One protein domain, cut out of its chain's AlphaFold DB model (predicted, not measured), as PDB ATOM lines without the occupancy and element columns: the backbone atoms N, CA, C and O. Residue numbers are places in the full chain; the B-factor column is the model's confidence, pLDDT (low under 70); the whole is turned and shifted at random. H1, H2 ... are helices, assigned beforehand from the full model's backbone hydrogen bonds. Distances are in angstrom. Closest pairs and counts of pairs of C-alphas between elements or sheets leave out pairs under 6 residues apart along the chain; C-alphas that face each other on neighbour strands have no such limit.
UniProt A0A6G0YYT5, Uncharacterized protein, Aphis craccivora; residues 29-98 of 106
ATOM      1  N   SER A  29     192.371 208.354 297.972       96.50
ATOM      2  CA  SER A  29     192.627 208.861 299.327       96.50
ATOM      3  C   SER A  29     193.196 210.282 299.355       96.50
ATOM      4  O   SER A  29     192.894 211.024 300.283       96.50
ATOM      5  N   VAL A  30     194.005 210.673 298.362       96.31
ATOM      6  CA  VAL A  30     194.548 212.038 298.278       96.31
ATOM      7  C   VAL A  30     193.449 213.011 297.857       96.31
ATOM      8  O   VAL A  30     193.280 214.036 298.511       96.31
ATOM      9  N   SER A  31     192.640 212.656 296.853       97.19
ATOM     10  CA  SER A  31     191.446 213.434 296.478       97.19
ATOM     11  C   SER A  31     190.504 213.646 297.673       97.19
ATOM     12  O   SER A  31     190.140 214.777 297.997       97.19
ATOM     13  N   SER A  32     190.188 212.570 298.402       96.94
ATOM     14  CA  SER A  32     189.322 212.617 299.588       96.94
ATOM     15  C   SER A  32     189.899 213.497 300.699       96.94
ATOM     16  O   SER A  32     189.164 214.261 301.326       96.94
ATOM     17  N   ALA A  33     191.215 213.428 300.931       96.25
ATOM     18  CA  ALA A  33     191.891 214.285 301.900       96.25
ATOM     19  C   ALA A  33     191.801 215.766 301.503       96.25
ATOM     20  O   ALA A  33     191.437 216.584 302.342       96.25
ATOM     21  N   ILE A  34     192.038 216.108 300.228       96.56
ATOM     22  CA  ILE A  34     191.904 217.487 299.729       96.56
ATOM     23  C   ILE A  34     190.470 217.995 299.929       96.56
ATOM     24  O   ILE A  34     190.287 219.064 300.508       96.56
ATOM     25  N   LYS A  35     189.452 217.220 299.527       97.31
ATOM     26  CA  LYS A  35     188.035 217.586 299.720       97.31
ATOM     27  C   LYS A  35     187.685 217.789 301.192       97.31
ATOM     28  O   LYS A  35     187.011 218.755 301.538       97.31
ATOM     29  N   THR A  36     188.193 216.918 302.062       97.44
ATOM     30  CA  THR A  36     188.004 217.040 303.514       97.44
ATOM     31  C   THR A  36     188.650 218.317 304.042       97.44
ATOM     32  O   THR A  36     188.004 219.066 304.766       97.44
ATOM     33  N   SER A  37     189.888 218.618 303.641       96.81
ATOM     34  CA  SER A  37     190.591 219.838 304.053       96.81
ATOM     35  C   SER A  37     189.926 221.120 303.546       96.81
ATOM     36  O   SER A  37     189.993 222.142 304.230       96.81
ATOM     37  N   ILE A  38     189.276 221.091 302.377       97.00
ATOM     38  CA  ILE A  38     188.427 222.197 301.904       97.00
ATOM     39  C   ILE A  38     187.219 222.347 302.833       97.00
ATOM     40  O   ILE A  38     186.962 223.439 303.334       97.00
ATOM     41  N   HIS A  39     186.507 221.246 303.097       96.50
ATOM     42  CA  HIS A  39     185.299 221.244 303.922       96.50
ATOM     43  C   HIS A  39     185.555 221.723 305.359       96.50
ATOM     44  O   HIS A  39     184.761 222.482 305.906       96.50
ATOM     45  N   THR A  40     186.686 221.342 305.957       97.31
ATOM     46  CA  THR A  40     187.089 221.785 307.304       97.31
ATOM     47  C   THR A  40     187.691 223.193 307.331       97.31
ATOM     48  O   THR A  40     188.061 223.682 308.398       97.31
ATOM     49  N   GLY A  41     187.836 223.857 306.178       95.25
ATOM     50  CA  GLY A  41     188.421 225.196 306.067       95.25
ATOM     51  C   GLY A  41     189.942 225.255 306.264       95.25
ATOM     52  O   GLY A  41     190.511 226.351 306.302       95.25
ATOM     53  N   GLN A  42     190.612 224.102 306.363       96.38
ATOM     54  CA  GLN A  42     192.071 223.993 306.464       96.38
ATOM     55  C   GLN A  42     192.766 224.354 305.144       96.38
ATOM     56  O   GLN A  42     193.872 224.895 305.153       96.38
ATOM     57  N   LEU A  43     192.113 224.090 304.010       95.56
ATOM     58  CA  LEU A  43     192.597 224.427 302.676       95.56
ATOM     59  C   LEU A  43     191.663 225.450 302.017       95.56
ATOM     60  O   LEU A  43     190.544 225.129 301.636       95.56
ATOM     61  N   LYS A  44     192.146 226.686 301.844       92.75
ATOM     62  CA  LYS A  44     191.365 227.825 301.310       92.75
ATOM     63  C   LYS A  44     191.636 228.133 299.831       92.75
ATOM     64  O   LYS A  44     191.361 229.230 299.351       92.75
ATOM     65  N   SER A  45     192.228 227.189 299.106       93.62
ATOM     66  CA  SER A  45     192.612 227.382 297.706       93.62
ATOM     67  C   SER A  45     191.423 227.138 296.776       93.62
ATOM     68  O   SER A  45     190.839 226.058 296.790       93.62
ATOM     69  N   LYS A  46     191.082 228.128 295.939       88.06
ATOM     70  CA  LYS A  46     189.990 228.037 294.950       88.06
ATOM     71  C   LYS A  46     190.119 226.825 294.005       88.06
ATOM     72  O   LYS A  46     189.156 226.072 293.923       88.06
ATOM     73  N   PRO A  47     191.275 226.562 293.357       94.12
ATOM     74  CA  PRO A  47     191.424 225.412 292.455       94.12
ATOM     75  C   PRO A  47     191.564 224.061 293.177       94.12
ATOM     76  O   PRO A  47     191.776 223.039 292.524       94.12
ATOM     77  N   ALA A  48     191.510 224.014 294.516       95.50
ATOM     78  CA  ALA A  48     191.718 222.764 295.243       95.50
ATOM     79  C   ALA A  48     190.623 221.732 294.954       95.50
ATOM     80  O   ALA A  48     190.927 220.542 294.893       95.50
ATOM     81  N   ASN A  49     189.377 222.175 294.749       96.19
ATOM     82  CA  ASN A  49     188.288 221.259 294.425       96.19
ATOM     83  C   ASN A  49     188.481 220.641 293.033       96.19
ATOM     84  O   ASN A  49     188.492 219.419 292.911       96.19
ATOM     85  N   ASP A  50     188.771 221.474 292.030       95.75
ATOM     86  CA  ASP A  50     189.064 221.020 290.663       95.75
ATOM     87  C   ASP A  50     190.257 220.055 290.640       95.75
ATOM     88  O   ASP A  50     190.239 219.026 289.964       95.75
ATOM     89  N   THR A  51     191.286 220.349 291.441       96.19
ATOM     90  CA  THR A  51     192.447 219.467 291.605       96.19
ATOM     91  C   THR A  51     192.023 218.117 292.178       96.19
ATOM     92  O   THR A  51     192.399 217.081 291.636       96.19
ATOM     93  N   ALA A  52     191.227 218.094 293.251       97.44
ATOM     94  CA  ALA A  52     190.760 216.845 293.849       97.44
ATOM     95  C   ALA A  52     189.912 216.013 292.876       97.44
ATOM     96  O   ALA A  52     190.065 214.788 292.832       97.44
ATOM     97  N   ASP A  53     189.041 216.658 292.103       97.25
ATOM     98  CA  ASP A  53     188.205 215.995 291.101       97.25
ATOM     99  C   ASP A  53     189.048 215.401 289.967       97.25
ATOM    100  O   ASP A  53     188.844 214.243 289.595       97.25
ATOM    101  N   PHE A  54     190.063 216.129 289.499       96.81
ATOM    102  CA  PHE A  54     191.000 215.622 288.501       96.81
ATOM    103  C   PHE A  54     191.824 214.429 289.013       96.81
ATOM    104  O   PHE A  54     191.972 213.430 288.309       96.81
ATOM    105  N   LEU A  55     192.320 214.477 290.257       97.19
ATOM    106  CA  LEU A  55     193.034 213.336 290.849       97.19
ATOM    107  C   LEU A  55     192.141 212.087 290.922       97.19
ATOM    108  O   LEU A  55     192.616 210.983 290.667       97.19
ATOM    109  N   LEU A  56     190.856 212.248 291.254       97.62
ATOM    110  CA  LEU A  56     189.903 211.137 291.304       97.62
ATOM    111  C   LEU A  56     189.611 210.563 289.911       97.62
ATOM    112  O   LEU A  56     189.519 209.345 289.754       97.62
ATOM    113  N   GLU A  57     189.493 211.420 288.901       97.56
ATOM    114  CA  GLU A  57     189.331 210.998 287.509       97.56
ATOM    115  C   GLU A  57     190.516 210.151 287.030       97.56
ATOM    116  O   GLU A  57     190.322 209.057 286.484       97.56
ATOM    117  N   LEU A  58     191.744 210.591 287.318       97.38
ATOM    118  CA  LEU A  58     192.948 209.824 287.003       97.38
ATOM    119  C   LEU A  58     193.041 208.518 287.798       97.38
ATOM    120  O   LEU A  58     193.394 207.497 287.204       97.38
ATOM    121  N   ASN A  59     192.672 208.510 289.089       97.38
ATOM    122  CA  ASN A  59     192.585 207.278 289.885       97.38
ATOM    123  C   ASN A  59     191.715 206.238 289.177       97.38
ATOM    124  O   ASN A  59     192.136 205.107 288.946       97.38
ATOM    125  N   ASN A  60     190.485 206.635 288.845       96.69
ATOM    126  CA  ASN A  60     189.476 205.736 288.301       96.69
ATOM    127  C   ASN A  60     189.861 205.237 286.909       96.69
ATOM    128  O   ASN A  60     189.650 204.067 286.601       96.69
ATOM    129  N   THR A  61     190.466 206.103 286.096       96.50
ATOM    130  CA  THR A  61     190.962 205.734 284.764       96.50
ATOM    131  C   THR A  61     192.125 204.757 284.854       96.50
ATOM    132  O   THR A  61     192.170 203.780 284.113       96.50
ATOM    133  N   PHE A  62     193.064 204.981 285.774       95.94
ATOM    134  CA  PHE A  62     194.175 204.055 285.956       95.94
ATOM    135  C   PHE A  62     193.694 202.693 286.470       95.94
ATOM    136  O   PHE A  62     194.115 201.661 285.952       95.94
ATOM    137  N   ASP A  63     192.784 202.688 287.446       95.94
ATOM    138  CA  ASP A  63     192.151 201.470 287.957       95.94
ATOM    139  C   ASP A  63     191.453 200.681 286.831       95.94
ATOM    140  O   ASP A  63     191.619 199.462 286.758       95.94
ATOM    141  N   ALA A  64     190.754 201.382 285.929       95.31
ATOM    142  CA  ALA A  64     190.102 200.821 284.743       95.31
ATOM    143  C   ALA A  64     191.092 200.186 283.764       95.31
ATOM    144  O   ALA A  64     190.916 199.042 283.347       95.31
ATOM    145  N   CYS A  65     192.162 200.905 283.429       94.31
ATOM    146  CA  CYS A  65     193.182 200.430 282.495       94.31
ATOM    147  C   CYS A  65     194.096 199.343 283.087       94.31
ATOM    148  O   CYS A  65     194.814 198.684 282.340       94.31
ATOM    149  N   ASN A  66     194.084 199.152 284.410       94.81
ATOM    150  CA  ASN A  66     194.908 198.176 285.124       94.81
ATOM    151  C   ASN A  66     194.061 197.121 285.869       94.81
ATOM    152  O   ASN A  66     194.442 196.625 286.936       94.81
ATOM    153  N   SER A  67     192.887 196.791 285.324       93.25
ATOM    154  CA  SER A  67     192.013 195.739 285.848       93.25
ATOM    155  C   SER A  67     192.671 194.358 285.741       93.25
ATOM    156  O   SER A  67     193.231 194.024 284.699       93.25
ATOM    157  N   GLN A  68     192.564 193.535 286.786       91.56
ATOM    158  CA  GLN A  68     193.140 192.176 286.807       91.56
ATOM    159  C   GLN A  68     192.131 191.093 287.205       91.56
ATOM    160  O   GLN A  68     192.312 189.931 286.857       91.56
ATOM    161  N   ASN A  69     191.069 191.460 287.930       91.94
ATOM    162  CA  ASN A  69     190.131 190.511 288.524       91.94
ATOM    163  C   ASN A  69     188.705 190.822 288.086       91.94
ATOM    164  O   ASN A  69     188.251 191.956 288.225       91.94
ATOM    165  N   LEU A  70     187.968 189.798 287.648       91.31
ATOM    166  CA  LEU A  70     186.562 189.934 287.254       91.31
ATOM    167  C   LEU A  70     185.686 190.488 288.394       91.31
ATOM    168  O   LEU A  70     184.822 191.330 288.166       91.31
ATOM    169  N   TYR A  71     185.965 190.054 289.626       92.12
ATOM    170  CA  TYR A  71     185.195 190.382 290.828       92.12
ATOM    171  C   TYR A  71     185.999 191.235 291.819       92.12
ATOM    172  O   TYR A  71     186.181 190.864 292.979       92.12
ATOM    173  N   ASP A  72     186.513 192.384 291.375       94.88
ATOM    174  CA  ASP A  72     187.178 193.329 292.280       94.88
ATOM    175  C   ASP A  72     186.154 194.098 293.144       94.88
ATOM    176  O   ASP A  72     185.045 194.445 292.702       94.88
ATOM    177  N   LYS A  73     186.536 194.380 294.398       94.94
ATOM    178  CA  LYS A  73     185.749 195.216 295.320       94.94
ATOM    179  C   LYS A  73     185.631 196.644 294.800       94.94
ATOM    180  O   LYS A  73     184.591 197.265 294.989       94.94
ATOM    181  N   ASN A  74     186.678 197.152 294.153       94.38
ATOM    182  CA  ASN A  74     186.651 198.430 293.464       94.38
ATOM    183  C   ASN A  74     186.013 198.232 292.077       94.38
ATOM    184  O   ASN A  74     186.614 197.563 291.233       94.38
ATOM    185  N   PRO A  75     184.834 198.823 291.799       94.06
ATOM    186  CA  PRO A  75     184.170 198.676 290.507       94.06
ATOM    187  C   PRO A  75     185.032 199.136 289.332       94.06
ATOM    188  O   PRO A  75     184.922 198.571 288.248       94.06
ATOM    189  N   ASN A  76     185.902 200.129 289.535       94.88
ATOM    190  CA  ASN A  76     186.778 200.636 288.482       94.88
ATOM    191  C   ASN A  76     187.897 199.656 288.129       94.88
ATOM    192  O   ASN A  76     188.435 199.760 287.047       94.88
ATOM    193  N   ARG A  77     188.226 198.681 288.986       95.62
ATOM    194  CA  ARG A  77     189.262 197.664 288.717       95.62
ATOM    195  C   ARG A  77     188.716 196.388 288.083       95.62
ATOM    196  O   ARG A  77     189.450 195.407 287.944       95.62
ATOM    197  N   ARG A  78     187.428 196.377 287.734       95.44
ATOM    198  CA  ARG A  78     186.793 195.270 287.014       95.44
ATOM    199  C   ARG A  78     187.056 195.415 285.509       95.44
ATOM    200  O   ARG A  78     187.148 196.544 285.032       95.44
ATOM    201  N   PRO A  79     187.142 194.310 284.747       94.00
ATOM    202  CA  PRO A  79     187.394 194.362 283.313       94.00
ATOM    203  C   PRO A  79     186.319 195.138 282.549       94.00
ATOM    204  O   PRO A  79     185.127 195.066 282.878       94.00
ATOM    205  N   MET A  80     186.743 195.817 281.483       92.25
ATOM    206  CA  MET A  80     185.849 196.466 280.524       92.25
ATOM    207  C   MET A  80     184.903 195.435 279.900       92.25
ATOM    208  O   MET A  80     185.337 194.482 279.256       92.25
ATOM    209  N   SER A  81     183.602 195.616 280.105       92.81
ATOM    210  CA  SER A  81     182.555 194.772 279.523       92.81
ATOM    211  C   SER A  81     181.222 195.513 279.531       92.81
ATOM    212  O   SER A  81     181.066 196.490 280.263       92.81
ATOM    213  N   SER A  82     180.241 195.018 278.778       92.81
ATOM    214  CA  SER A  82     178.869 195.550 278.774       92.81
ATOM    215  C   SER A  82     178.191 195.541 280.152       92.81
ATOM    216  O   SER A  82     177.244 196.287 280.378       92.81
ATOM    217  N   HIS A  83     178.677 194.719 281.089       91.44
ATOM    218  CA  HIS A  83     178.193 194.666 282.471       91.44
ATOM    219  C   HIS A  83     178.833 195.737 283.371       91.44
ATOM    220  O   HIS A  83     178.333 196.001 284.460       91.44
ATOM    221  N   ASN A  84     179.933 196.353 282.927       93.19
ATOM    222  CA  ASN A  84     180.707 197.357 283.657       93.19
ATOM    223  C   ASN A  84     180.787 198.664 282.844       93.19
ATOM    224  O   ASN A  84     181.874 199.195 282.612       93.19
ATOM    225  N   ASN A  85     179.641 199.176 282.380       95.06
ATOM    226  CA  ASN A  85     179.588 200.358 281.508       95.06
ATOM    227  C   ASN A  85     180.227 201.612 282.125       95.06
ATOM    228  O   ASN A  85     180.832 202.400 281.401       95.06
ATOM    229  N   HIS A  86     180.208 201.748 283.455       94.25
ATOM    230  CA  HIS A  86     180.872 202.847 284.165       94.25
ATOM    231  C   HIS A  86     182.384 202.917 283.882       94.25
ATOM    232  O   HIS A  86     182.977 203.990 283.941       94.25
ATOM    233  N   VAL A  87     183.026 201.789 283.554       95.62
ATOM    234  CA  VAL A  87     184.448 201.748 283.177       95.62
ATOM    235  C   VAL A  87     184.662 202.462 281.842       95.62
ATOM    236  O   VAL A  87     185.574 203.281 281.725       95.62
ATOM    237  N   PHE A  88     183.789 202.215 280.859       95.69
ATOM    238  CA  PHE A  88     183.814 202.927 279.579       95.69
ATOM    239  C   PHE A  88     183.507 204.413 279.761       95.69
ATOM    240  O   PHE A  88     184.192 205.251 279.178       95.69
ATOM    241  N   GLU A  89     182.521 204.753 280.592       95.12
ATOM    242  CA  GLU A  89     182.178 206.145 280.905       95.12
ATOM    243  C   GLU A  89     183.368 206.897 281.513       95.12
ATOM    244  O   GLU A  89     183.692 207.994 281.056       95.12
ATOM    245  N   ASN A  90     184.069 206.290 282.477       95.19
ATOM    246  CA  ASN A  90     185.261 206.878 283.089       95.19
ATOM    247  C   ASN A  90     186.374 207.124 282.064       95.19
ATOM    248  O   ASN A  90     186.953 208.209 282.038       95.19
ATOM    249  N   ILE A  91     186.659 206.145 281.200       95.94
ATOM    250  CA  ILE A  91     187.693 206.286 280.166       95.94
ATOM    251  C   ILE A  91     187.303 207.379 279.161       95.94
ATOM    252  O   ILE A  91     188.124 208.241 278.847       95.94
ATOM    253  N   ASN A  92     186.050 207.395 278.697       96.50
ATOM    254  CA  ASN A  92     185.554 208.399 277.751       96.50
ATOM    255  C   ASN A  92     185.567 209.812 278.341       96.50
ATOM    256  O   ASN A  92     185.931 210.763 277.645       96.50
ATOM    257  N   LYS A  93     185.220 209.953 279.626       96.44
ATOM    258  CA  LYS A  93     185.337 211.219 280.351       96.44
ATOM    259  C   LYS A  93     186.776 211.728 280.296       96.44
ATOM    260  O   LYS A  93     187.000 212.853 279.866       96.44
ATOM    261  N   THR A  94     187.738 210.875 280.632       96.94
ATOM    262  CA  THR A  94     189.159 211.237 280.651       96.94
ATOM    263  C   THR A  94     189.706 211.558 279.263       96.94
ATOM    264  O   THR A  94     190.445 212.531 279.108       96.94
ATOM    265  N   ILE A  95     189.306 210.805 278.233       97.25
ATOM    266  CA  ILE A  95     189.629 211.130 276.833       97.25
ATOM    267  C   ILE A  95     189.138 212.542 276.497       97.25
ATOM    268  O   ILE A  95     189.919 213.354 276.002       97.25
ATOM    269  N   SER A  96     187.880 212.856 276.820       97.44
ATOM    270  CA  SER A  96     187.308 214.187 276.599       97.44
ATOM    271  C   SER A  96     188.071 215.269 277.368       97.44
ATOM    272  O   SER A  96     188.428 216.296 276.786       97.44
ATOM    273  N   THR A  97     188.397 215.040 278.644       96.31
ATOM    274  CA  THR A  97     189.181 215.973 279.466       96.31
ATOM    275  C   THR A  97     190.518 216.313 278.807       96.31
ATOM    276  O   THR A  97     190.848 217.490 278.660       96.31
ATOM    277  N   PHE A  98     191.278 215.308 278.359       95.62
ATOM    278  CA  PHE A  98     192.586 215.531 277.740       95.62
ATOM    279  C   PHE A  98     192.503 216.126 276.330       95.62
ATOM    280  O   PHE A  98     193.327 216.972 275.992       95.62
TER     281      PHE A  98
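Overview. This is residues 29 to 98 of the 106 residues of an uncharacterized protein of Aphis craccivora (UniProt A0A6G0YYT5). A long helix, H2, is the spine: H1 folds back along its first half as a helical hairpin, and H3 packs slantwise on its later half, on the side away from H1. A long loop, residues 66 to 84, lies at the far end of H2 from the hairpin turn. The 70 printed residues hold three named helices, H1, H2, H3, and no named strand: all helix. The whole is loose, radius of gyration of the C-alphas 14.1 A, and elongated, 41 by 26 by 16 A.

Arrangement. H1, residues 29 to 39, touches residues 48 to 56 alone of H2, residues 48 to 65; the closest C-alphas, Ser 31 and Ala 52, are 4.4 A apart. This hairpin has a shallow tilt of 21 degrees, opposite ways. H3, residues 85 to 98, touches residues 57 to 64 alone of H2, at a steep tilt of 55 degrees, opposite ways; the closest C-alphas, Thr 61 and Ile 91, are 5.7 A apart. H1 and H3 are apart. In H1, H2 and H3 every O i to N i+4 pair is within hydrogen-bond range.

Along the chain. H1 begins at C-alpha 29 (192.627, 208.861, 299.327) and is 15.1 A long. H2 measures 25.8 A. H3 measures 20.3 A and ends at C-alpha 98 (192.586, 215.531, 277.740).

Size, cuts and confidence. The C-alphas farthest apart, Gln 42 and Ser 82, are 41.8 A apart. The printed part has no cut; the link H2 to H3 is long. No printed residue is under 70 in pLDDT.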